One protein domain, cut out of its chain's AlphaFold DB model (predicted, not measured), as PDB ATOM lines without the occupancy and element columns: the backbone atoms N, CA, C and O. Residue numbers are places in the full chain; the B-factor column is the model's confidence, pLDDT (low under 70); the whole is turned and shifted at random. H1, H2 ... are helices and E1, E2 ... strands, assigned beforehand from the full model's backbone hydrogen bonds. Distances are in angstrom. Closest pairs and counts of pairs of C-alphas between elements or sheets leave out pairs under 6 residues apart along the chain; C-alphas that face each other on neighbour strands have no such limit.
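This is residues 13 to 198 of the 207 residues of an uncharacterized protein of Candidatus Kentron sp. UNK (UniProt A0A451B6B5). A strongly twisted sheet of five strands has helices H7 and H8 packed on one face, H7 along its strands and the long H8 slanting over them. H5 lies beside H7, while H4 and H6 lie side by side beyond the start of E2; H2 passes close to H4, with H1 at one end of the longest axis. The printed part has 186 residues, with eight named helices and five named strands in the order H1 H2 H3 E1 H4 E2 E3 E4 E5 H5 H6 H7 H8, of mixed class, helices and strands. The sheet, E4 E3 E2 E1 E5, is antiparallel; the whole is compact, with a radius of gyration of the C-alphas of 16.2 A and spans of 49 by 37 by 33 A.

The sheet runs E4, residues 105 to 110; E3, residues 93 to 100; E2, residues 81 to 90; E1, residues 60 to 64; and E5, residues 118 to 121. E2, E3 and E4 form a meander, each strand the antiparallel neighbour of the one before, with hairpins E2 and E3, and E3 and E4. N and O pairs within hydrogen-bond range include N 98 and O 107, 3.0 A, for E3 and E4; N 88 and O 95, 2.9 A, for E2 and E3; N 63 and O 83, 2.9 A, for E1 and E2; and N 62 and O 119, 3.0 A, for E1 and E5. H7, residues 165 to 173, and H8, residues 180 to 198, lie on the same face, making two layers, helices on one face of a sheet. H7 has a height over the sheet of 8.4 A and H8 of 11.4 A. With residues 180 to 183 alone H8 touches H7, the closest C-alphas being those of Ala 166 and Pro 180, 5.4 A apart. H5, residues 129 to 136, only grazes the sheet and touches H7 at Ala 135 and Val 172, their closest C-alphas, 5.7 A apart. H4, residues 68 to 77, also only grazes it; H4 touches H6, residues 146 to 153, the closest C-alphas being those of Ala 76 and Gly 153, 6.0 A apart. H2, residues 26 to 37, is close to H4 but not clearly touching, with the C-alphas of Ala 27 and Cys 75 closest at 6.9 A. H1, residues 18 to 21, and H3, residues 48 to 51, touch no helix and are not on the sheet. Every O i to N i+4 pair is within hydrogen-bond range in H2, H4, H5, H6 and H7, and 14 of 15 in H8; H1 and H3 are too short for such a pair.

H1 begins at C-alpha 18, (316.614, 177.282, 222.066). E2 begins at C-alpha 81, (301.286, 181.644, 214.777), and is 26.0 A long; E3 is 21.1 A, H2 16.6 A and E4 16.3 A. H8, 27.6 A, ends at C-alpha 198, (279.777, 168.009, 200.417).

The C-alphas of Gly 22 and Glu 129, the two farthest apart, are 50.9 A apart. The printed part has no cut, and the link from H6 to H7 is long. Mean pLDDT of the printed part is 84.6, with residues 13 to 24, 102 to 104, 140 to 163 and 197 under 70.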
ATOM      1  N   ILE A  13     311.067 182.139 230.781       57.41
ATOM      2  CA  ILE A  13     312.383 181.552 230.493       57.41
ATOM      3  C   ILE A  13     312.259 180.360 229.534       57.41
ATOM      4  O   ILE A  13     313.116 180.172 228.676       57.41
ATOM      5  N   THR A  14     311.162 179.596 229.597       57.53
ATOM      6  CA  THR A  14     310.955 178.416 228.731       57.53
ATOM      7  C   THR A  14     310.635 178.761 227.270       57.53
ATOM      8  O   THR A  14     310.599 177.866 226.423       57.53
ATOM      9  N   CYS A  15     310.434 180.051 226.982       52.72
ATOM     10  CA  CYS A  15     310.004 180.591 225.693       52.72
ATOM     11  C   CYS A  15     311.067 181.417 224.970       52.72
ATOM     12  O   CYS A  15     310.840 181.876 223.848       52.72
ATOM     13  N   LEU A  16     312.234 181.605 225.592       58.25
ATOM     14  CA  LEU A  16     313.397 182.140 224.900       58.25
ATOM     15  C   LEU A  16     313.877 181.122 223.850       58.25
ATOM     16  O   LEU A  16     313.753 179.912 224.059       58.25
ATOM     17  N   PRO A  17     314.398 181.578 222.696       54.66
ATOM     18  CA  PRO A  17     314.817 180.683 221.629       54.66
ATOM     19  C   PRO A  17     315.805 179.624 222.136       54.66
ATOM     20  O   PRO A  17     316.727 179.977 222.869       54.66
ATOM     21  N   PRO A  18     315.696 178.358 221.684       50.25
ATOM     22  CA  PRO A  18     316.614 177.282 222.066       50.25
ATOM     23  C   PRO A  18     318.081 177.641 221.837       50.25
ATOM     24  O   PRO A  18     318.951 177.203 222.575       50.25
ATOM     25  N   ARG A  19     318.365 178.505 220.852       49.53
ATOM     26  CA  ARG A  19     319.715 179.022 220.586       49.53
ATOM     27  C   ARG A  19     320.317 179.834 221.739       49.53
ATOM     28  O   ARG A  19     321.531 179.957 221.782       49.53
ATOM     29  N   LEU A  20     319.501 180.388 222.639       53.00
ATOM     30  CA  LEU A  20     319.965 181.136 223.810       53.00
ATOM     31  C   LEU A  20     320.178 180.257 225.050       53.00
ATOM     32  O   LEU A  20     320.856 180.700 225.967       53.00
ATOM     33  N   ILE A  21     319.609 179.045 225.099       52.78
ATOM     34  CA  ILE A  21     319.593 178.222 226.327       52.78
ATOM     35  C   ILE A  21     320.042 176.769 226.095       52.78
ATOM     36  O   ILE A  21     320.212 176.023 227.050       52.78
ATOM     37  N   GLY A  22     320.237 176.337 224.847       52.47
ATOM     38  CA  GLY A  22     320.711 174.992 224.497       52.47
ATOM     39  C   GLY A  22     319.754 173.842 224.841       52.47
ATOM     40  O   GLY A  22     320.133 172.688 224.686       52.47
ATOM     41  N   ILE A  23     318.530 174.129 225.299       57.34
ATOM     42  CA  ILE A  23     317.573 173.124 225.777       57.34
ATOM     43  C   ILE A  23     316.317 173.168 224.905       57.34
ATOM     44  O   ILE A  23     315.625 174.185 224.831       57.34
ATOM     45  N   GLU A  24     316.010 172.048 224.252       67.81
ATOM     46  CA  GLU A  24     314.725 171.853 223.586       67.81
ATOM     47  C   GLU A  24     313.643 171.635 224.649       67.81
ATOM     48  O   GLU A  24     313.590 170.612 225.330       67.81
ATOM     49  N   THR A  25     312.787 172.637 224.844       79.81
ATOM     50  CA  THR A  25     311.692 172.547 225.810       79.81
ATOM     51  C   THR A  25     310.507 171.787 225.206       79.81
ATOM     52  O   THR A  25     310.286 171.794 223.993       79.81
ATOM     53  N   LYS A  26     309.669 171.181 226.058       82.69
ATOM     54  CA  LYS A  26     308.404 170.542 225.637       82.69
ATOM     55  C   LYS A  26     307.521 171.484 224.800       82.69
ATOM     56  O   LYS A  26     306.844 171.033 223.881       82.69
ATOM     57  N   ALA A  27     307.550 172.783 225.107       80.44
ATOM     58  CA  ALA A  27     306.833 173.808 224.356       80.44
ATOM     59  C   ALA A  27     307.376 173.950 222.926       80.44
ATOM     60  O   ALA A  27     306.603 173.926 221.974       80.44
ATOM     61  N   VAL A  28     308.700 174.027 222.759       81.19
ATOM     62  CA  VAL A  28     309.345 174.117 221.438       81.19
ATOM     63  C   VAL A  28     309.047 172.881 220.593       81.19
ATOM     64  O   VAL A  28     308.673 173.030 219.429       81.19
ATOM     65  N   LYS A  29     309.127 171.685 221.188       87.56
ATOM     66  CA  LYS A  29     308.772 170.432 220.510       87.56
ATOM     67  C   LYS A  29     307.333 170.465 219.979       87.56
ATOM     68  O   LYS A  29     307.125 170.263 218.788       87.56
ATOM     69  N   ARG A  30     306.360 170.837 220.823       87.75
ATOM     70  CA  ARG A  30     304.943 170.972 220.428       87.75
ATOM     71  C   ARG A  30     304.749 171.986 219.294       87.75
ATOM     72  O   ARG A  30     303.960 171.751 218.385       87.75
ATOM     73  N   LEU A  31     305.463 173.114 219.326       89.88
ATOM     74  CA  LEU A  31     305.400 174.108 218.251       89.88
ATOM     75  C   LEU A  31     305.951 173.565 216.925       89.88
ATOM     76  O   LEU A  31     305.439 173.928 215.869       89.88
ATOM     77  N   ASN A  32     306.989 172.728 216.962       89.88
ATOM     78  CA  ASN A  32     307.554 172.104 215.764       89.88
ATOM     79  C   ASN A  32     306.624 171.029 215.193       89.88
ATOM     80  O   ASN A  32     306.337 171.077 214.001       89.88
ATOM     81  N   GLU A  33     306.075 170.157 216.041       92.69
ATOM     82  CA  GLU A  33     305.062 169.164 215.648       92.69
ATOM     83  C   GLU A  33     303.865 169.840 214.955       92.69
ATOM     84  O   GLU A  33     303.413 169.419 213.891       92.69
ATOM     85  N   GLU A  34     303.392 170.963 215.502       92.75
ATOM     86  CA  GLU A  34     302.293 171.729 214.910       92.75
ATOM     87  C   GLU A  34     302.676 172.376 213.564       92.75
ATOM     88  O   GLU A  34     301.860 172.434 212.643       92.75
ATOM     89  N   ARG A  35     303.924 172.840 213.400       93.38
ATOM     90  CA  ARG A  35     304.414 173.366 212.109       93.38
ATOM     91  C   ARG A  35     304.454 172.291 211.036       93.38
ATOM     92  O   ARG A  35     304.115 172.594 209.893       93.38
ATOM     93  N   GLU A  36     304.879 171.085 211.393       94.12
ATOM     94  CA  GLU A  36     304.910 169.933 210.493       94.12
ATOM     95  C   GLU A  36     303.494 169.532 210.086       94.12
ATOM     96  O   GLU A  36     303.204 169.438 208.893       94.12
ATOM     97  N   ARG A  37     302.578 169.427 211.058       94.94
ATOM     98  CA  ARG A  37     301.153 169.167 210.807       94.94
ATOM     99  C   ARG A  37     300.543 170.175 209.830       94.94
ATOM    100  O   ARG A  37     299.745 169.806 208.973       94.94
ATOM    101  N   LEU A  38     300.927 171.447 209.939       95.69
ATOM    102  CA  LEU A  38     300.400 172.543 209.118       95.69
ATOM    103  C   LEU A  38     301.232 172.845 207.863       95.69
ATOM    104  O   LEU A  38     300.919 173.790 207.135       95.69
ATOM    105  N   ALA A  39     302.263 172.053 207.557       95.25
ATOM    106  CA  ALA A  39     303.106 172.240 206.376       95.25
ATOM    107  C   ALA A  39     302.333 172.329 205.038       95.25
ATOM    108  O   ALA A  39     302.719 173.159 204.210       95.25
ATOM    109  N   PRO A  40     301.220 171.593 204.806       95.44
ATOM    110  CA  PRO A  40     300.430 171.721 203.570       95.44
ATOM    111  C   PRO A  40     299.834 173.123 203.328       95.44
ATOM    112  O   PRO A  40     299.629 173.535 202.178       95.44
ATOM    113  N   TYR A  41     299.600 173.879 204.405       96.75
ATOM    114  CA  TYR A  41     299.070 175.246 204.372       96.75
ATOM    115  C   TYR A  41     300.164 176.299 204.163       96.75
ATOM    116  O   TYR A  41     299.866 177.471 203.927       96.75
ATOM    117  N   ARG A  42     301.448 175.915 204.205       96.69
ATOM    118  CA  ARG A  42     302.568 176.826 203.945       96.69
ATOM    119  C   ARG A  42     302.428 177.428 202.544       96.69
ATOM    120  O   ARG A  42     302.226 176.716 201.556       96.69
ATOM    121  N   LEU A  43     302.606 178.744 202.441       96.62
ATOM    122  CA  LEU A  43     302.558 179.486 201.182       96.62
ATOM    123  C   LEU A  43     303.948 180.048 200.830       96.62
ATOM    124  O   LEU A  43     304.197 181.248 200.974       96.62
ATOM    125  N   PRO A  44     304.900 179.201 200.388       95.56
ATOM    126  CA  PRO A  44     306.225 179.668 200.007       95.56
ATOM    127  C   PRO A  44     306.173 180.476 198.707       95.56
ATOM    128  O   PRO A  44     305.362 180.207 197.818       95.56
ATOM    129  N   LYS A  45     307.116 181.413 198.547       95.81
ATOM    130  CA  LYS A  45     307.224 182.272 197.355       95.81
ATOM    131  C   LYS A  45     307.247 181.487 196.039       95.81
ATOM    132  O   LYS A  45     306.624 181.919 195.079       95.81
ATOM    133  N   ALA A  46     307.903 180.326 196.020       96.06
ATOM    134  CA  ALA A  46     307.970 179.456 194.845       96.06
ATOM    135  C   ALA A  46     306.603 178.877 194.430       96.06
ATOM    136  O   ALA A  46     306.353 178.697 193.245       96.06
ATOM    137  N   ASN A  47     305.703 178.616 195.386       94.25
ATOM    138  CA  ASN A  47     304.387 178.022 195.114       94.25
ATOM    139  C   ASN A  47     303.274 179.073 194.957       94.25
ATOM    140  O   ASN A  47     302.185 178.768 194.471       94.25
ATOM    141  N   TYR A  48     303.532 180.317 195.370       96.94
ATOM    142  CA  TYR A  48     302.538 181.385 195.347       96.94
ATOM    143  C   TYR A  48     301.928 181.654 193.960       96.94
ATOM    144  O   TYR A  48     300.706 181.758 193.895       96.94
ATOM    145  N   PRO A  49     302.686 181.706 192.841       95.56
ATOM    146  CA  PRO A  49     302.094 181.938 191.521       95.56
ATOM    147  C   PRO A  49     301.013 180.925 191.128       95.56
ATOM    148  O   PRO A  49     300.049 181.310 190.476       95.56
ATOM    149  N   ARG A  50     301.152 179.664 191.558       94.62
ATOM    150  CA  ARG A  50     300.158 178.608 191.334       94.62
ATOM    151  C   ARG A  50     298.966 178.772 192.274       94.62
ATOM    152  O   ARG A  50     297.841 178.912 191.813       94.62
ATOM    153  N   LYS A  51     299.225 178.837 193.587       94.81
ATOM    154  CA  LYS A  51     298.161 178.925 194.599       94.81
ATOM    155  C   LYS A  51     297.346 180.217 194.521       94.81
ATOM    156  O   LYS A  51     296.194 180.212 194.924       94.81
ATOM    157  N   ARG A  52     297.890 181.323 193.992       95.44
ATOM    158  CA  ARG A  52     297.188 182.623 193.963       95.44
ATOM    159  C   ARG A  52     295.821 182.575 193.276       95.44
ATOM    160  O   ARG A  52     294.991 183.416 193.584       95.44
ATOM    161  N   ALA A  53     295.624 181.655 192.329       94.38
ATOM    162  CA  ALA A  53     294.366 181.500 191.602       94.38
ATOM    163  C   ALA A  53     293.266 180.846 192.459       94.38
ATOM    164  O   ALA A  53     292.088 181.018 192.177       94.38
ATOM    165  N   GLU A  54     293.661 180.119 193.505       95.38
ATOM    166  CA  GLU A  54     292.766 179.447 194.453       95.38
ATOM    167  C   GLU A  54     292.435 180.338 195.661       95.38
ATOM    168  O   GLU A  54     291.498 180.054 196.399       95.38
ATOM    169  N   ILE A  55     293.210 181.406 195.872       97.69
ATOM    170  CA  ILE A  55     293.040 182.335 196.991       97.69
ATOM    171  C   ILE A  55     291.835 183.245 196.732       97.69
ATOM    172  O   ILE A  55     291.718 183.841 195.658       97.69
ATOM    173  N   ARG A  56     290.969 183.409 197.736       97.94
ATOM    174  CA  ARG A  56     289.732 184.198 197.643       97.94
ATOM    175  C   ARG A  56     289.636 185.234 198.758       97.94
ATOM    176  O   ARG A  56     290.265 185.105 199.808       97.94
ATOM    177  N   SER A  57     288.833 186.273 198.531       98.25
ATOM    178  CA  SER A  57     288.480 187.219 199.593       98.25
ATOM    179  C   SER A  57     287.807 186.479 200.747       98.25
ATOM    180  O   SER A  57     286.944 185.634 200.516       98.25
ATOM    181  N   GLY A  58     288.218 186.789 201.973       97.81
ATOM    182  CA  GLY A  58     287.752 186.094 203.171       97.81
ATOM    183  C   GLY A  58     288.626 184.933 203.630       97.81
ATOM    184  O   GLY A  58     288.442 184.471 204.751       97.81
ATOM    185  N   ASP A  59     289.593 184.487 202.824       98.38
ATOM    186  CA  ASP A  59     290.594 183.534 203.300       98.38
ATOM    187  C   ASP A  59     291.456 184.153 204.408       98.38
ATOM    188  O   ASP A  59     291.635 185.375 204.495       98.38
ATOM    189  N   ILE A  60     292.053 183.296 205.237       98.38
ATOM    190  CA  ILE A  60     292.971 183.715 206.295       98.38
ATOM    191  C   ILE A  60     294.407 183.437 205.876       98.38
ATOM    192  O   ILE A  60     294.736 182.396 205.306       98.38
ATOM    193  N   VAL A  61     295.301 184.352 206.232       98.31
ATOM    194  CA  VAL A  61     296.734 184.074 206.283       98.31
ATOM    195  C   VAL A  61     297.228 184.152 207.716       98.31
ATOM    196  O   VAL A  61     296.807 185.016 208.482       98.31
ATOM    197  N   ALA A  62     298.141 183.259 208.080       97.81
ATOM    198  CA  ALA A  62     298.809 183.295 209.373       97.81
ATOM    199  C   ALA A  62     300.319 183.345 209.187       97.81
ATOM    200  O   ALA A  62     300.864 182.826 208.210       97.81
ATOM    201  N   TYR A  63     300.994 183.964 210.146       96.31
ATOM    202  CA  TYR A  63     302.434 184.140 210.106       96.31
ATOM    203  C   TYR A  63     303.072 183.511 211.332       96.31
ATOM    204  O   TYR A  63     302.737 183.848 212.476       96.31
ATOM    205  N   ASP A  64     304.027 182.620 211.072       92.00
ATOM    206  CA  ASP A  64     305.028 182.305 212.077       92.00
ATOM    207  C   ASP A  64     306.057 183.445 212.156       92.00
ATOM    208  O   ASP A  64     306.151 184.321 211.291       92.00
ATOM    209  N   GLY A  65     306.769 183.498 213.270       83.56
ATOM    210  CA  GLY A  65     307.672 184.584 213.587       83.56
ATOM    211  C   GLY A  65     308.823 184.108 214.450       83.56
ATOM    212  O   GLY A  65     308.691 183.132 215.186       83.56
ATOM    213  N   ASN A  66     309.955 184.793 214.345       82.94
ATOM    214  CA  ASN A  66     311.169 184.497 215.102       82.94
ATOM    215  C   ASN A  66     311.658 185.692 215.932       82.94
ATOM    216  O   ASN A  66     312.732 185.629 216.528       82.94
ATOM    217  N   LEU A  67     310.894 186.788 215.969       83.94
ATOM    218  CA  LEU A  67     311.173 187.908 216.862       83.94
ATOM    219  C   LEU A  67     310.762 187.542 218.290       83.94
ATOM    220  O   LEU A  67     309.751 186.874 218.481       83.94
ATOM    221  N   ILE A  68     311.483 188.045 219.294       78.25
ATOM    222  CA  ILE A  68     311.242 187.717 220.715       78.25
ATOM    223  C   ILE A  68     309.767 187.915 221.102       78.25
ATOM    224  O   ILE A  68     309.152 187.017 221.668       78.25
ATOM    225  N   GLY A  69     309.158 189.044 220.718       79.50
ATOM    226  CA  GLY A  69     307.737 189.295 220.986       79.50
ATOM    227  C   GLY A  69     306.791 188.295 220.306       79.50
ATOM    228  O   GLY A  69     305.785 187.906 220.888       79.50
ATOM    229  N   GLN A  70     307.131 187.824 219.105       85.12
ATOM    230  CA  GLN A  70     306.354 186.800 218.397       85.12
ATOM    231  C   GLN A  70     306.493 185.434 219.069       85.12
ATOM    232  O   GLN A  70     305.508 184.713 219.179       85.12
ATOM    233  N   MET A  71     307.684 185.102 219.565       83.12
ATOM    234  CA  MET A  71     307.925 183.858 220.299       83.12
ATOM    235  C   MET A  71     307.150 183.816 221.617       83.12
ATOM    236  O   MET A  71     306.583 182.781 221.956       83.12
ATOM    237  N   ILE A  72     307.047 184.949 222.322       82.25
ATOM    238  CA  ILE A  72     306.203 185.064 223.520       82.25
ATOM    239  C   ILE A  72     304.742 184.755 223.171       82.25
ATOM    240  O   ILE A  72     304.120 183.952 223.861       82.25
ATOM    241  N   ILE A  73     304.211 185.327 222.083       85.31
ATOM    242  CA  ILE A  73     302.838 185.053 221.626       85.31
ATOM    243  C   ILE A  73     302.670 183.571 221.265       85.31
ATOM    244  O   ILE A  73     301.704 182.945 221.694       85.31
ATOM    245  N   GLN A  74     303.614 182.990 220.522       88.56
ATOM    246  CA  GLN A  74     303.570 181.576 220.132       88.56
ATOM    247  C   GLN A  74     303.513 180.646 221.343       88.56
ATOM    248  O   GLN A  74     302.742 179.692 221.382       88.56
ATOM    249  N   CYS A  75     304.312 180.952 222.358       82.56
ATOM    250  CA  CYS A  75     304.308 180.229 223.614       82.56
ATOM    251  C   CYS A  75     303.007 180.408 224.399       82.56
ATOM    252  O   CYS A  75     302.422 179.425 224.836       82.56
ATOM    253  N   ALA A  76     302.558 181.655 224.576       82.75
ATOM    254  CA  ALA A  76     301.370 181.975 225.369       82.75
ATOM    255  C   ALA A  76     300.106 181.360 224.769       82.75
ATOM    256  O   ALA A  76     299.223 180.904 225.488       82.75
ATOM    257  N   THR A  77     300.049 181.307 223.441       84.62
ATOM    258  CA  THR A  77     298.930 180.712 222.710       84.62
ATOM    259  C   THR A  77     299.115 179.215 222.465       84.62
ATOM    260  O   THR A  77     298.179 178.551 222.027       84.62
ATOM    261  N   GLU A  78     300.292 178.649 222.752       88.94
ATOM    262  CA  GLU A  78     300.689 177.298 222.344       88.94
ATOM    263  C   GLU A  78     300.392 177.037 220.852       88.94
ATOM    264  O   GLU A  78     299.673 176.096 220.493       88.94
ATOM    265  N   SER A  79     300.870 177.925 219.980       92.50
ATOM    266  CA  SER A  79     300.687 177.874 218.525       92.50
ATOM    267  C   SER A  79     301.903 178.445 217.802       92.50
ATOM    268  O   SER A  79     302.520 179.382 218.300       92.50
ATOM    269  N   PRO A  80     302.263 177.955 216.602       94.69
ATOM    270  CA  PRO A  80     303.342 178.557 215.823       94.69
ATOM    271  C   PRO A  80     302.995 179.950 215.278       94.69
ATOM    272  O   PRO A  80     303.893 180.649 214.802       94.69
ATOM    273  N   PHE A  81     301.732 180.378 215.348       95.56
ATOM    274  CA  PHE A  81     301.286 181.644 214.777       95.56
ATOM    275  C   PHE A  81     301.349 182.781 215.787       95.56
ATOM    276  O   PHE A  81     300.755 182.726 216.859       95.56
ATOM    277  N   ALA A  82     302.034 183.853 215.399       93.88
ATOM    278  CA  ALA A  82     302.096 185.085 216.182       93.88
ATOM    279  C   ALA A  82     301.208 186.195 215.605       93.88
ATOM    280  O   ALA A  82     301.016 187.231 216.239       93.88
ATOM    281  N   HIS A  83     300.712 186.015 214.380       95.50
ATOM    282  CA  HIS A  83     299.953 187.028 213.662       95.50
ATOM    283  C   HIS A  83     299.041 186.385 212.617       95.50
ATOM    284  O   HIS A  83     299.372 185.333 212.068       95.50
ATOM    285  N   VAL A  84     297.924 187.044 212.321       97.25
ATOM    286  CA  VAL A  84     296.973 186.666 211.270       97.25
ATOM    287  C   VAL A  84     296.562 187.891 210.464       97.25
ATOM    288  O   VAL A  84     296.647 189.022 210.944       97.25
ATOM    289  N   GLY A  85     296.117 187.655 209.237       97.25
ATOM    290  CA  GLY A  85     295.545 188.659 208.356       97.25
ATOM    291  C   GLY A  85     294.419 188.068 207.519       97.25
ATOM    292  O   GLY A  85     294.296 186.852 207.376       97.25
ATOM    293  N   LEU A  86     293.612 188.961 206.969       98.06
ATOM    294  CA  LEU A  86     292.484 188.651 206.108       98.06
ATOM    295  C   LEU A  86     292.877 188.874 204.649       98.06
ATOM    296  O   LEU A  86     293.489 189.891 204.322       98.06
ATOM    297  N   VAL A  87     292.507 187.963 203.764       98.44
ATOM    298  CA  VAL A  87     292.741 188.109 202.329       98.44
ATOM    299  C   VAL A  87     291.634 188.932 201.673       98.44
ATOM    300  O   VAL A  87     290.450 188.705 201.914       98.44
ATOM    301  N   ILE A  88     292.029 189.833 200.770       97.94
ATOM    302  CA  ILE A  88     291.138 190.516 199.827       97.94
ATOM    303  C   ILE A  88     291.686 190.353 198.410       97.94
ATOM    304  O   ILE A  88     292.852 190.645 198.140       97.94
ATOM    305  N   VAL A  89     290.838 189.905 197.490       97.50
ATOM    306  CA  VAL A  89     291.129 189.835 196.059       97.50
ATOM    307  C   VAL A  89     290.403 190.974 195.356       97.50
ATOM    308  O   VAL A  89     289.177 191.034 195.361       97.50
ATOM    309  N   GLN A  90     291.160 191.880 194.740       95.00
ATOM    310  CA  GLN A  90     290.615 193.048 194.049       95.00
ATOM    311  C   GLN A  90     291.457 193.377 192.814       95.00
ATOM    312  O   GLN A  90     292.688 193.415 192.878       95.00
ATOM    313  N   GLY A  91     290.799 193.596 191.671       93.50
ATOM    314  CA  GLY A  91     291.477 193.929 190.410       93.50
ATOM    315  C   GLY A  91     292.492 192.868 189.963       93.50
ATOM    316  O   GLY A  91     293.580 193.210 189.505       93.50
ATOM    317  N   GLY A  92     292.190 191.581 190.182       94.19
ATOM    318  CA  GLY A  92     293.085 190.463 189.849       94.19
ATOM    319  C   GLY A  92     294.346 190.362 190.719       94.19
ATOM    320  O   GLY A  92     295.260 189.598 190.402       94.19
ATOM    321  N   ARG A  93     294.427 191.133 191.809       96.56
ATOM    322  CA  ARG A  93     295.538 191.127 192.766       96.56
ATOM    323  C   ARG A  93     295.065 190.619 194.119       96.56
ATOM    324  O   ARG A  93     293.922 190.839 194.506       96.56
ATOM    325  N   VAL A  94     295.974 189.965 194.836       98.31
ATOM    326  CA  VAL A  94     295.722 189.432 196.178       98.31
ATOM    327  C   VAL A  94     296.421 190.312 197.205       98.31
ATOM    328  O   VAL A  94     297.647 190.473 197.179       98.31
ATOM    329  N   TYR A  95     295.634 190.856 198.117       98.12
ATOM    330  CA  TYR A  95     296.066 191.682 199.228       98.12
ATOM    331  C   TYR A  95     295.814 190.961 200.550       98.12
ATOM    332  O   TYR A  95     294.962 190.080 200.648       98.12
ATOM    333  N   VAL A  96     296.564 191.363 201.570       97.88
ATOM    334  CA  VAL A  96     296.282 191.042 202.964       97.88
ATOM    335  C   VAL A  96     295.968 192.329 203.712       97.88
ATOM    336  O   VAL A  96     296.694 193.320 203.584       97.88
ATOM    337  N   LEU A  97     294.890 192.297 204.486       96.06
ATOM    338  CA  LEU A  97     294.525 193.307 205.464       96.06
ATOM    339  C   LEU A  97     294.926 192.778 206.837       96.06
ATOM    340  O   LEU A  97     294.522 191.694 207.258       96.06
ATOM    341  N   GLU A  98     295.771 193.529 207.525       93.56
ATOM    342  CA  GLU A  98     296.393 193.092 208.769       93.56
ATOM    343  C   GLU A  98     296.517 194.255 209.749       93.56
ATOM    344  O   GLU A  98     297.005 195.331 209.403       93.56
ATOM    345  N   SER A  99     296.097 194.027 210.994       89.88
ATOM    346  CA  SER A  99     296.264 195.004 212.066       89.88
ATOM    347  C   SER A  99     297.658 194.898 212.674       89.88
ATOM    348  O   SER A  99     297.978 193.920 213.360       89.88
ATOM    349  N   ARG A 100     298.516 195.884 212.402       81.31
ATOM    350  CA  ARG A 100     299.924 195.881 212.818       81.31
ATOM    351  C   ARG A 100     300.259 197.073 213.699       81.31
ATOM    352  O   ARG A 100     299.899 198.210 213.413       81.31
ATOM    353  N   GLY A 101     301.097 196.824 214.707       70.38
ATOM    354  CA  GLY A 101     301.569 197.886 215.597       70.38
ATOM    355  C   GLY A 101     302.450 198.929 214.947       70.38
ATOM    356  O   GLY A 101     302.393 200.087 215.334       70.38
ATOM    357  N   LYS A 102     303.208 198.561 213.909       65.31
ATOM    358  CA  LYS A 102     304.066 199.519 213.199       65.31
ATOM    359  C   LYS A 102     303.268 200.561 212.403       65.31
ATOM    360  O   LYS A 102     303.755 201.663 212.205       65.31
ATOM    361  N   THR A 103     302.080 200.201 211.923       59.56
ATOM    362  CA  THR A 103     301.213 201.077 211.119       59.56
ATOM    363  C   THR A 103     300.128 201.744 211.952       59.56
ATOM    364  O   THR A 103     299.282 202.424 211.388       59.56
ATOM    365  N   SER A 104     300.139 201.541 213.276       67.50
ATOM    366  CA  SER A 104     299.094 202.011 214.183       67.50
ATOM    367  C   SER A 104     297.692 201.640 213.691       67.50
ATOM    368  O   SER A 104     296.798 202.463 213.805       67.50
ATOM    369  N   GLY A 105     297.495 200.430 213.144       80.38
ATOM    370  CA  GLY A 105     296.179 200.011 212.654       80.38
ATOM    371  C   GLY A 105     296.160 198.933 211.580       80.38
ATOM    372  O   GLY A 105     297.187 198.309 211.286       80.38
ATOM    373  N   VAL A 106     294.976 198.744 210.988       87.50
ATOM    374  CA  VAL A 106     294.749 197.859 209.838       87.50
ATOM    375  C   VAL A 106     295.362 198.486 208.593       87.50
ATOM    376  O   VAL A 106     294.996 199.588 208.190       87.50
ATOM    377  N   ALA A 107     296.287 197.765 207.972       90.88
ATOM    378  CA  ALA A 107     296.929 198.160 206.730       90.88
ATOM    379  C   ALA A 107     296.687 197.108 205.649       90.88
ATOM    380  O   ALA A 107     296.674 195.908 205.925       90.88
ATOM    381  N   MET A 108     296.549 197.574 204.410       93.31
ATOM    382  CA  MET A 108     296.478 196.725 203.227       93.31
ATOM    383  C   MET A 108     297.861 196.625 202.575       93.31
ATOM    384  O   MET A 108     298.522 197.635 202.337       93.31
ATOM    385  N   ALA A 109     298.303 195.408 202.264       95.19
ATOM    386  CA  ALA A 109     299.558 195.162 201.558       95.19
ATOM    387  C   ALA A 109     299.387 194.059 200.503       95.19
ATOM    388  O   ALA A 109     298.613 193.127 200.722       95.19
ATOM    389  N   PRO A 110     300.125 194.094 199.377       97.56
ATOM    390  CA  PRO A 110     300.167 192.962 198.456       97.56
ATOM    391  C   PRO A 110     300.642 191.697 199.180       97.56
ATOM    392  O   PRO A 110     301.692 191.719 199.833       97.56
ATOM    393  N   LEU A 111     299.917 190.583 199.041       97.81
ATOM    394  CA  LEU A 111     300.269 189.328 199.720       97.81
ATOM    395  C   LEU A 111     301.649 188.816 199.279       97.81
ATOM    396  O   LEU A 111     302.396 188.269 200.088       97.81
ATOM    397  N   SER A 112     302.046 189.087 198.033       97.50
ATOM    398  CA  SER A 112     303.386 188.792 197.507       97.50
ATOM    399  C   SER A 112     304.526 189.378 198.354       97.50
ATOM    400  O   SER A 112     305.588 188.762 198.460       97.50
ATOM    401  N   ASN A 113     304.302 190.524 199.007       96.25
ATOM    402  CA  ASN A 113     305.272 191.181 199.889       96.25
ATOM    403  C   ASN A 113     305.270 190.607 201.315       96.25
ATOM    404  O   ASN A 113     306.093 190.999 202.145       96.25
ATOM    405  N   ARG A 114     304.343 189.692 201.619       95.25
ATOM    406  CA  ARG A 114     304.137 189.104 202.947       95.25
ATOM    407  C   ARG A 114     304.391 187.600 203.006       95.25
ATOM    408  O   ARG A 114     304.268 187.015 204.064       95.25
ATOM    409  N   LEU A 115     304.859 186.967 201.932       96.25
ATOM    410  CA  LEU A 115     305.013 185.503 201.861       96.25
ATOM    411  C   LEU A 115     306.059 184.894 202.814       96.25
ATOM    412  O   LEU A 115     306.108 183.675 202.991       96.25
ATOM    413  N   LYS A 116     306.929 185.705 203.425       94.38
ATOM    414  CA  LYS A 116     307.916 185.197 204.383       94.38
ATOM    415  C   LYS A 116     307.176 184.670 205.618       94.38
ATOM    416  O   LYS A 116     306.483 185.440 206.271       94.38
ATOM    417  N   HIS A 117     307.357 183.387 205.935       93.50
ATOM    418  CA  HIS A 117     306.694 182.716 207.066       93.50
ATOM    419  C   HIS A 117     305.159 182.632 206.968       93.50
ATOM    420  O   HIS A 117     304.483 182.457 207.978       93.50
ATOM    421  N   CYS A 118     304.611 182.745 205.754       96.94
ATOM    422  CA  CYS A 118     303.172 182.774 205.516       96.94
ATOM    423  C   CYS A 118     302.576 181.369 205.374       96.94
ATOM    424  O   CYS A 118     303.113 180.504 204.673       96.94
ATOM    425  N   TYR A 119     301.410 181.198 205.981       98.06
ATOM    426  CA  TYR A 119     300.479 180.097 205.780       98.06
ATOM    427  C   TYR A 119     299.176 180.676 205.232       98.06
ATOM    428  O   TYR A 119     298.810 181.793 205.596       98.06
ATOM    429  N   HIS A 120     298.501 179.948 204.351       98.00
ATOM    430  CA  HIS A 120     297.198 180.307 203.791       98.00
ATOM    431  C   HIS A 120     296.192 179.226 204.156       98.00
ATOM    432  O   HIS A 120     296.440 178.051 203.898       98.00
ATOM    433  N   PHE A 121     295.084 179.650 204.757       97.62
ATOM    434  CA  PHE A 121     293.978 178.813 205.195       97.62
ATOM    435  C   PHE A 121     292.729 179.224 204.410       97.62
ATOM    436  O   PHE A 121     292.220 180.332 204.629       97.62
ATOM    437  N   PRO A 122     292.257 178.376 203.480       96.38
ATOM    438  CA  PRO A 122     291.012 178.619 202.771       96.38
ATOM    439  C   PRO A 122     289.851 178.726 203.754       96.38
ATOM    440  O   PRO A 122     289.717 177.903 204.657       96.38
ATOM    441  N   VAL A 123     288.994 179.720 203.554       95.56
ATOM    442  CA  VAL A 123     287.741 179.850 204.297       95.56
ATOM    443  C   VAL A 123     286.599 179.572 203.335       95.56
ATOM    444  O   VAL A 123     286.514 180.131 202.240       95.56
ATOM    445  N   LEU A 124     285.724 178.660 203.733       92.62
ATOM    446  CA  LEU A 124     284.548 178.254 202.971       92.62
ATOM    447  C   LEU A 124     283.272 178.973 203.449       92.62
ATOM    448  O   LEU A 124     282.232 178.874 202.802       92.62
ATOM    449  N   ALA A 125     283.341 179.730 204.548       90.50
ATOM    450  CA  ALA A 125     282.263 180.609 204.989       90.50
ATOM    451  C   ALA A 125     281.916 181.650 203.901       90.50
ATOM    452  O   ALA A 125     282.829 182.204 203.286       90.50
ATOM    453  N   PRO A 126     280.624 181.985 203.699       92.75
ATOM    454  CA  PRO A 126     280.218 182.961 202.692       92.75
ATOM    455  C   PRO A 126     280.931 184.303 202.854       92.75
ATOM    456  O   PRO A 126     281.030 184.828 203.971       92.75
ATOM    457  N   TRP A 127     281.389 184.866 201.740       96.25
ATOM    458  CA  TRP A 127     281.969 186.201 201.665       96.25
ATOM    459  C   TRP A 127     281.023 187.121 200.893       96.25
ATOM    460  O   TRP A 127     280.837 186.943 199.692       96.25
ATOM    461  N   ASP A 128     280.397 188.065 201.594       96.50
ATOM    462  CA  ASP A 128     279.411 189.001 201.049       96.50
ATOM    463  C   ASP A 128     279.935 190.448 201.056       96.50
ATOM    464  O   ASP A 128     280.993 190.751 201.617       96.50
ATOM    465  N   GLU A 129     279.183 191.356 200.427       95.38
ATOM    466  CA  GLU A 129     279.556 192.773 200.357       95.38
ATOM    467  C   GLU A 129     279.632 193.411 201.751       95.38
ATOM    468  O   GLU A 129     280.520 194.209 202.023       95.38
ATOM    469  N   ALA A 130     278.779 192.989 202.688       95.94
ATOM    470  CA  ALA A 130     278.802 193.508 204.051       95.94
ATOM    471  C   ALA A 130     280.106 193.140 204.790       95.94
ATOM    472  O   ALA A 130     280.650 193.955 205.537       95.94
ATOM    473  N   LYS A 131     280.640 191.924 204.606       96.88
ATOM    474  CA  LYS A 131     281.963 191.522 205.119       96.88
ATOM    475  C   LYS A 131     283.078 192.303 204.440       96.88
ATOM    476  O   LYS A 131     284.004 192.736 205.124       96.88
ATOM    477  N   ASN A 132     282.972 192.502 203.130       96.00
ATOM    478  CA  ASN A 132     283.925 193.289 202.359       96.00
ATOM    479  C   ASN A 132     284.002 194.743 202.863       96.00
ATOM    480  O   ASN A 132     285.086 195.225 203.192       96.00
ATOM    481  N   GLU A 133     282.859 195.401 203.039       93.81
ATOM    482  CA  GLU A 133     282.760 196.762 203.571       93.81
ATOM    483  C   GLU A 133     283.276 196.850 205.018       93.81
ATOM    484  O   GLU A 133     284.077 197.730 205.350       93.81
ATOM    485  N   ARG A 134     282.918 195.889 205.884       94.12
ATOM    486  CA  ARG A 134     283.467 195.812 207.253       94.12
ATOM    487  C   ARG A 134     284.982 195.630 207.271       94.12
ATOM    488  O   ARG A 134     285.646 196.177 208.148       94.12
ATOM    489  N   ALA A 135     285.538 194.854 206.345       93.44
ATOM    490  CA  ALA A 135     286.978 194.644 206.252       93.44
ATOM    491  C   ALA A 135     287.708 195.931 205.851       93.44
ATOM    492  O   ALA A 135     288.722 196.274 206.466       93.44
ATOM    493  N   GLN A 136     287.183 196.633 204.844       91.56
ATOM    494  CA  GLN A 136     287.814 197.813 204.252       91.56
ATOM    495  C   GLN A 136     287.624 199.085 205.085       91.56
ATOM    496  O   GLN A 136     288.562 199.872 205.197       91.56
ATOM    497  N   SER A 137     286.473 199.266 205.739       89.25
ATOM    498  CA  SER A 137     286.178 200.449 206.575       89.25
ATOM    499  C   SER A 137     287.117 200.624 207.775       89.25
ATOM    500  O   SER A 137     287.200 201.705 208.352       89.25
ATOM    501  N   LYS A 138     287.859 199.576 208.142       84.38
ATOM    502  CA  LYS A 138     288.823 199.588 209.249       84.38
ATOM    503  C   LYS A 138     290.235 200.000 208.824       84.38
ATOM    504  O   LYS A 138     291.058 200.323 209.685       84.38
ATOM    505  N   VAL A 139     290.532 199.996 207.520       83.25
ATOM    506  CA  VAL A 139     291.854 200.342 206.978       83.25
ATOM    507  C   VAL A 139     292.192 201.788 207.331       83.25
ATOM    508  O   VAL A 139     291.438 202.699 207.011       83.25
ATOM    509  N   SER A 140     293.333 202.001 207.988       68.94
ATOM    510  CA  SER A 140     293.835 203.322 208.409       68.94
ATOM    511  C   SER A 140     292.944 204.119 209.381       68.94
ATOM    512  O   SER A 140     293.284 205.256 209.699       68.94
ATOM    513  N   VAL A 141     291.840 203.548 209.878       62.50
ATOM    514  CA  VAL A 141     290.912 204.215 210.817       62.50
ATOM    515  C   VAL A 141     291.153 203.780 212.267       62.50
ATOM    516  O   VAL A 141     291.020 204.579 213.191       62.50
ATOM    517  N   VAL A 142     291.530 202.518 212.492       59.38
ATOM    518  CA  VAL A 142     291.621 201.933 213.841       59.38
ATOM    519  C   VAL A 142     293.054 201.959 214.363       59.38
ATOM    520  O   VAL A 142     293.947 201.471 213.688       59.38
ATOM    521  N   SER A 143     293.274 202.449 215.589       56.22
ATOM    522  CA  SER A 143     294.602 202.453 216.226       56.22
ATOM    523  C   SER A 143     295.005 201.089 216.820       56.22
ATOM    524  O   SER A 143     294.215 200.455 217.519       56.22
ATOM    525  N   TYR A 144     296.243 200.632 216.584       52.47
ATOM    526  CA  TYR A 144     296.760 199.371 217.149       52.47
ATOM    527  C   TYR A 144     297.267 199.538 218.589       52.47
ATOM    528  O   TYR A 144     298.138 200.369 218.858       52.47
ATOM    529  N   GLY A 145     296.809 198.680 219.505       59.34
ATOM    530  CA  GLY A 145     297.272 198.630 220.896       59.34
ATOM    531  C   GLY A 145     298.188 197.436 221.186       59.34
ATOM    532  O   GLY A 145     297.711 196.372 221.566       59.34
ATOM    533  N   PHE A 146     299.514 197.598 221.091       60.28
ATOM    534  CA  PHE A 146     300.477 196.513 221.388       60.28
ATOM    535  C   PHE A 146     300.354 195.963 222.818       60.28
ATOM    536  O   PHE A 146     300.433 194.757 223.040       60.28
ATOM    537  N   LEU A 147     300.125 196.846 223.795       56.22
ATOM    538  CA  LEU A 147     299.929 196.447 225.190       56.22
ATOM    539  C   LEU A 147     298.641 195.643 225.390       56.22
ATOM    540  O   LEU A 147     298.594 194.787 226.268       56.22
ATOM    541  N   ASP A 148     297.618 195.893 224.577       59.16
ATOM    542  CA  ASP A 148     296.383 195.118 224.623       59.16
ATOM    543  C   ASP A 148     296.575 193.754 223.943       59.16
ATOM    544  O   ASP A 148     296.121 192.756 224.496       59.16
ATOM    545  N   ALA A 149     297.370 193.671 222.863       58.44
ATOM    546  CA  ALA A 149     297.773 192.398 222.247       58.44
ATOM    547  C   ALA A 149     298.477 191.448 223.219       58.44
ATOM    548  O   ALA A 149     298.194 190.250 223.254       58.44
ATOM    549  N   LEU A 150     299.362 191.988 224.058       63.06
ATOM    550  CA  LEU A 150     299.965 191.209 225.133       63.06
ATOM    551  C   LEU A 150     298.924 190.808 226.186       63.06
ATOM    552  O   LEU A 150     298.881 189.642 226.560       63.06
ATOM    553  N   ARG A 151     298.048 191.723 226.627       66.62
ATOM    554  CA  ARG A 151     296.985 191.412 227.605       66.62
ATOM    555  C   ARG A 151     296.060 190.292 227.139       66.62
ATOM    556  O   ARG A 151     295.818 189.383 227.925       66.62
ATOM    557  N   ALA A 152     295.609 190.315 225.888       60.72
ATOM    558  CA  ALA A 152     294.775 189.252 225.332       60.72
ATOM    559  C   ALA A 152     295.505 187.902 225.311       60.72
ATOM    560  O   ALA A 152     294.922 186.892 225.696       60.72
ATOM    561  N   GLY A 153     296.800 187.891 224.973       60.53
ATOM    562  CA  GLY A 153     297.641 186.694 225.088       60.53
ATOM    563  C   GLY A 153     297.739 186.140 226.517       60.53
ATOM    564  O   GLY A 153     297.944 184.945 226.695       60.53
ATOM    565  N   PHE A 154     297.538 186.983 227.533       63.97
ATOM    566  CA  PHE A 154     297.471 186.600 228.947       63.97
ATOM    567  C   PHE A 154     296.034 186.455 229.484       63.97
ATOM    568  O   PHE A 154     295.855 186.359 230.697       63.97
ATOM    569  N   HIS A 155     295.011 186.443 228.621       59.34
ATOM    570  CA  HIS A 155     293.589 186.429 229.005       59.34
ATOM    571  C   HIS A 155     293.170 187.584 229.939       59.34
ATOM    572  O   HIS A 155     292.222 187.467 230.715       59.34
ATOM    573  N   LEU A 156     293.876 188.713 229.885       61.56
ATOM    574  CA  LEU A 156     293.535 189.930 230.615       61.56
ATOM    575  C   LEU A 156     292.623 190.810 229.756       61.56
ATOM    576  O   LEU A 156     292.845 190.948 228.553       61.56
ATOM    577  N   ASN A 157     291.639 191.461 230.386       50.34
ATOM    578  CA  ASN A 157     290.745 192.386 229.690       50.34
ATOM    579  C   ASN A 157     291.559 193.521 229.029       50.34
ATOM    580  O   ASN A 157     292.318 194.211 229.725       50.34
ATOM    581  N   PRO A 158     291.422 193.737 227.709       53.09
ATOM    582  CA  PRO A 158     292.084 194.845 227.033       53.09
ATOM    583  C   PRO A 158     291.547 196.179 227.573       53.09
ATOM    584  O   PRO A 158     290.359 196.312 227.869       53.09
ATOM    585  N   LYS A 159     292.426 197.178 227.746       47.16
ATOM    586  CA  LYS A 159     292.028 198.504 228.269       47.16
ATOM    587  C   LYS A 159     291.493 199.428 227.176       47.16
ATOM    588  O   LYS A 159     290.802 200.393 227.488       47.16
ATOM    589  N   ARG A 160     291.827 199.164 225.911       50.16
ATOM    590  CA  ARG A 160     291.253 199.821 224.735       50.16
ATOM    591  C   ARG A 160     290.796 198.745 223.757       50.16
ATOM    592  O   ARG A 160     291.467 197.729 223.605       50.16
ATOM    593  N   HIS A 161     289.690 198.991 223.058       50.56
ATOM    594  CA  HIS A 161     289.306 198.227 221.868       50.56
ATOM    595  C   HIS A 161     290.259 198.576 220.709       50.56
ATOM    596  O   HIS A 161     289.877 199.228 219.743       50.56
ATOM    597  N   GLY A 162     291.543 198.249 220.854       53.44
ATOM    598  CA  GLY A 162     292.524 198.354 219.782       53.44
ATOM    599  C   GLY A 162     292.531 197.031 219.050       53.44
ATOM    600  O   GLY A 162     293.062 196.075 219.597       53.44
ATOM    601  N   GLU A 163     291.933 196.976 217.860       67.81
ATOM    602  CA  GLU A 163     291.720 195.729 217.123       67.81
ATOM    603  C   GLU A 163     293.031 194.990 216.890       67.81
ATOM    604  O   GLU A 163     293.806 195.286 215.977       67.81
ATOM    605  N   GLN A 164     293.293 194.002 217.728       85.94
ATOM    606  CA  GLN A 164     294.416 193.105 217.539       85.94
ATOM    607  C   GLN A 164     294.181 192.279 216.282       85.94
ATOM    608  O   GLN A 164     293.057 192.144 215.809       85.94
ATOM    609  N   CYS A 165     295.234 191.680 215.733       91.56
ATOM    610  CA  CYS A 165     295.109 190.928 214.483       91.56
ATOM    611  C   CYS A 165     294.001 189.857 214.506       91.56
ATOM    612  O   CYS A 165     293.257 189.747 213.536       91.56
ATOM    613  N   ALA A 166     293.836 189.142 215.623       92.62
ATOM    614  CA  ALA A 166     292.754 188.177 215.794       92.62
ATOM    615  C   ALA A 166     291.383 188.854 215.952       92.62
ATOM    616  O   ALA A 166     290.432 188.444 215.301       92.62
ATOM    617  N   GLU A 167     291.283 189.921 216.749       91.44
ATOM    618  CA  GLU A 167     290.037 190.676 216.949       91.44
ATOM    619  C   GLU A 167     289.531 191.329 215.654       91.44
ATOM    620  O   GLU A 167     288.329 191.332 215.390       91.44
ATOM    621  N   TYR A 168     290.441 191.834 214.817       93.19
ATOM    622  CA  TYR A 168     290.123 192.373 213.498       93.19
ATOM    623  C   TYR A 168     289.435 191.313 212.631       93.19
ATOM    624  O   TYR A 168     288.311 191.523 212.170       93.19
ATOM    625  N   VAL A 169     290.083 190.153 212.466       95.50
ATOM    626  CA  VAL A 169     289.546 189.031 211.683       95.50
ATOM    627  C   VAL A 169     288.219 188.545 212.278       95.50
ATOM    628  O   VAL A 169     287.245 188.370 211.544       95.50
ATOM    629  N   SER A 170     288.150 188.417 213.605       94.88
ATOM    630  CA  SER A 170     286.939 188.062 214.348       94.88
ATOM    631  C   SER A 170     285.767 188.980 214.030       94.88
ATOM    632  O   SER A 170     284.690 188.512 213.662       94.88
ATOM    633  N   GLY A 171     285.982 190.294 214.116       93.44
ATOM    634  CA  GLY A 171     284.946 191.290 213.857       93.44
ATOM    635  C   GLY A 171     284.476 191.306 212.402       93.44
ATOM    636  O   GLY A 171     283.303 191.565 212.144       93.44
ATOM    637  N   VAL A 172     285.356 191.001 211.443       95.00
ATOM    638  CA  VAL A 172     284.970 190.914 210.027       95.00
ATOM    639  C   VAL A 172     284.112 189.674 209.765       95.00
ATOM    640  O   VAL A 172     283.023 189.791 209.188       95.00
ATOM    641  N   HIS A 173     284.556 188.504 210.232       95.62
ATOM    642  CA  HIS A 173     283.840 187.240 210.026       95.62
ATOM    643  C   HIS A 173     282.625 187.048 210.942       95.62
ATOM    644  O   HIS A 173     281.808 186.175 210.656       95.62
ATOM    645  N   GLY A 174     282.475 187.857 211.995       94.62
ATOM    646  CA  GLY A 174     281.402 187.708 212.981       94.62
ATOM    647  C   GLY A 174     281.625 186.525 213.928       94.62
ATOM    648  O   GLY A 174     280.666 185.899 214.373       94.62
ATOM    649  N   ILE A 175     282.886 186.195 214.211       94.38
ATOM    650  CA  ILE A 175     283.295 185.066 215.059       94.38
ATOM    651  C   ILE A 175     283.954 185.570 216.344       94.38
ATOM    652  O   ILE A 175     284.314 186.739 216.460       94.38
ATOM    653  N   ARG A 176     284.113 184.686 217.333       92.44
ATOM    654  CA  ARG A 176     284.757 185.008 218.614       92.44
ATOM    655  C   ARG A 176     286.100 184.295 218.732       92.44
ATOM    656  O   ARG A 176     286.184 183.231 219.336       92.44
ATOM    657  N   CYS A 177     287.137 184.900 218.167       92.88
ATOM    658  CA  CYS A 177     288.523 184.462 218.309       92.88
ATOM    659  C   CYS A 177     289.341 185.555 219.009       92.88
ATOM    660  O   CYS A 177     289.216 186.737 218.674       92.88
ATOM    661  N   TYR A 178     290.188 185.161 219.959       90.31
ATOM    662  CA  TYR A 178     291.000 186.092 220.755       90.31
ATOM    663  C   TYR A 178     292.479 186.019 220.383       90.31
ATOM    664  O   TYR A 178     293.223 186.979 220.564       90.31
ATOM    665  N   THR A 179     292.910 184.889 219.826       92.38
ATOM    666  CA  THR A 179     294.305 184.634 219.476       92.38
ATOM    667  C   THR A 179     294.458 184.245 218.002       92.38
ATOM    668  O   THR A 179     293.512 183.748 217.385       92.38
ATOM    669  N   PRO A 180     295.660 184.406 217.413       94.75
ATOM    670  CA  PRO A 180     295.986 183.842 216.100       94.75
ATOM    671  C   PRO A 180     295.652 182.347 215.979       94.75
ATOM    672  O   PRO A 180     295.179 181.903 214.935       94.75
ATOM    673  N   LYS A 181     295.854 181.580 217.059       95.06
ATOM    674  CA  LYS A 181     295.516 180.154 217.132       95.06
ATOM    675  C   LYS A 181     294.026 179.909 216.934       95.06
ATOM    676  O   LYS A 181     293.668 179.035 216.152       95.06
ATOM    677  N   ASP A 182     293.181 180.675 217.620       95.44
ATOM    678  CA  ASP A 182     291.726 180.524 217.534       95.44
ATOM    679  C   ASP A 182     291.229 180.784 216.112       95.44
ATOM    680  O   ASP A 182     290.388 180.044 215.610       95.44
ATOM    681  N   VAL A 183     291.789 181.801 215.447       96.88
ATOM    682  CA  VAL A 183     291.448 182.136 214.059       96.88
ATOM    683  C   VAL A 183     291.840 181.005 213.109       96.88
ATOM    684  O   VAL A 183     291.036 180.607 212.269       96.88
ATOM    685  N   VAL A 184     293.057 180.465 213.238       97.00
ATOM    686  CA  VAL A 184     293.504 179.349 212.389       97.00
ATOM    687  C   VAL A 184     292.675 178.096 212.646       97.00
ATOM    688  O   VAL A 184     292.267 177.436 211.696       97.00
ATOM    689  N   ARG A 185     292.379 177.783 213.913       95.94
ATOM    690  CA  ARG A 185     291.511 176.657 214.265       95.94
ATOM    691  C   ARG A 185     290.126 176.811 213.644       95.94
ATOM    692  O   ARG A 185     289.653 175.878 213.014       95.94
ATOM    693  N   TRP A 186     289.522 177.991 213.758       96.19
ATOM    694  CA  TRP A 186     288.235 178.270 213.130       96.19
ATOM    695  C   TRP A 186     288.276 178.094 211.605       96.19
ATOM    696  O   TRP A 186     287.346 177.523 211.044       96.19
ATOM    697  N   ALA A 187     289.342 178.546 210.936       96.25
ATOM    698  CA  ALA A 187     289.482 178.380 209.490       96.25
ATOM    699  C   ALA A 187     289.569 176.894 209.085       96.25
ATOM    700  O   ALA A 187     288.908 176.486 208.134       96.25
ATOM    701  N   LEU A 188     290.320 176.084 209.839       94.56
ATOM    702  CA  LEU A 188     290.412 174.633 209.634       94.56
ATOM    703  C   LEU A 188     289.064 173.936 209.877       94.56
ATOM    704  O   LEU A 188     288.593 173.198 209.017       94.56
ATOM    705  N   ASP A 189     288.403 174.231 211.000       93.00
ATOM    706  CA  ASP A 189     287.094 173.655 211.335       93.00
ATOM    707  C   ASP A 189     286.037 174.031 210.274       93.00
ATOM    708  O   ASP A 189     285.167 173.234 209.922       93.00
ATOM    709  N   ASN A 190     286.115 175.249 209.727       90.38
ATOM    710  CA  ASN A 190     285.238 175.708 208.654       90.38
ATOM    711  C   ASN A 190     285.480 174.968 207.327       90.38
ATOM    712  O   ASN A 190     284.518 174.676 206.613       90.38
ATOM    713  N   GLU A 191     286.738 174.661 207.007       83.75
ATOM    714  CA  GLU A 191     287.112 173.856 205.844       83.75
ATOM    715  C   GLU A 191     286.577 172.420 205.974       83.75
ATOM    716  O   GLU A 191     285.942 171.905 205.048       83.75
ATOM    717  N   ASP A 192     286.770 171.798 207.139       80.06
ATOM    718  CA  ASP A 192     286.390 170.407 207.395       80.06
ATOM    719  C   ASP A 192     284.871 170.209 207.452       80.06
ATOM    720  O   ASP A 192     284.352 169.291 206.813       80.06
ATOM    721  N   MET A 193     284.129 171.095 208.132       74.19
ATOM    722  CA  MET A 193     282.663 170.995 208.203       74.19
ATOM    723  C   MET A 193     282.010 171.028 206.821       74.19
ATOM    724  O   MET A 193     281.061 170.294 206.555       74.19
ATOM    725  N   ILE A 194     282.501 171.885 205.927       72.31
ATOM    726  CA  ILE A 194     281.912 172.002 204.593       72.31
ATOM    727  C   ILE A 194     282.348 170.835 203.708       72.31
ATOM    728  O   ILE A 194     281.519 170.320 202.962       72.31
ATOM    729  N   ARG A 195     283.587 170.343 203.828       71.94
ATOM    730  CA  ARG A 195     283.999 169.108 203.139       71.94
ATOM    731  C   ARG A 195     283.140 167.913 203.541       71.94
ATOM    732  O   ARG A 195     282.706 167.184 202.658       71.94
ATOM    733  N   PHE A 196     282.857 167.760 204.832       71.38
ATOM    734  CA  PHE A 196     281.982 166.702 205.334       71.38
ATOM    735  C   PHE A 196     280.565 166.802 204.753       71.38
ATOM    736  O   PHE A 196     280.001 165.805 204.314       71.38
ATOM    737  N   ASN A 197     280.008 168.013 204.674       69.94
ATOM    738  CA  ASN A 197     278.672 168.228 204.111       69.94
ATOM    739  C   ASN A 197     278.602 168.024 202.588       69.94
ATOM    740  O   ASN A 197     277.521 167.759 202.066       69.94
ATOM    741  N   LEU A 198     279.717 168.185 201.871       70.88
ATOM    742  CA  LEU A 198     279.777 168.009 200.417       70.88
ATOM    743  C   LEU A 198     280.052 166.559 199.993       70.88
ATOM    744  O   LEU A 198     279.708 166.200 198.870       70.88
TER     745      LEU A 198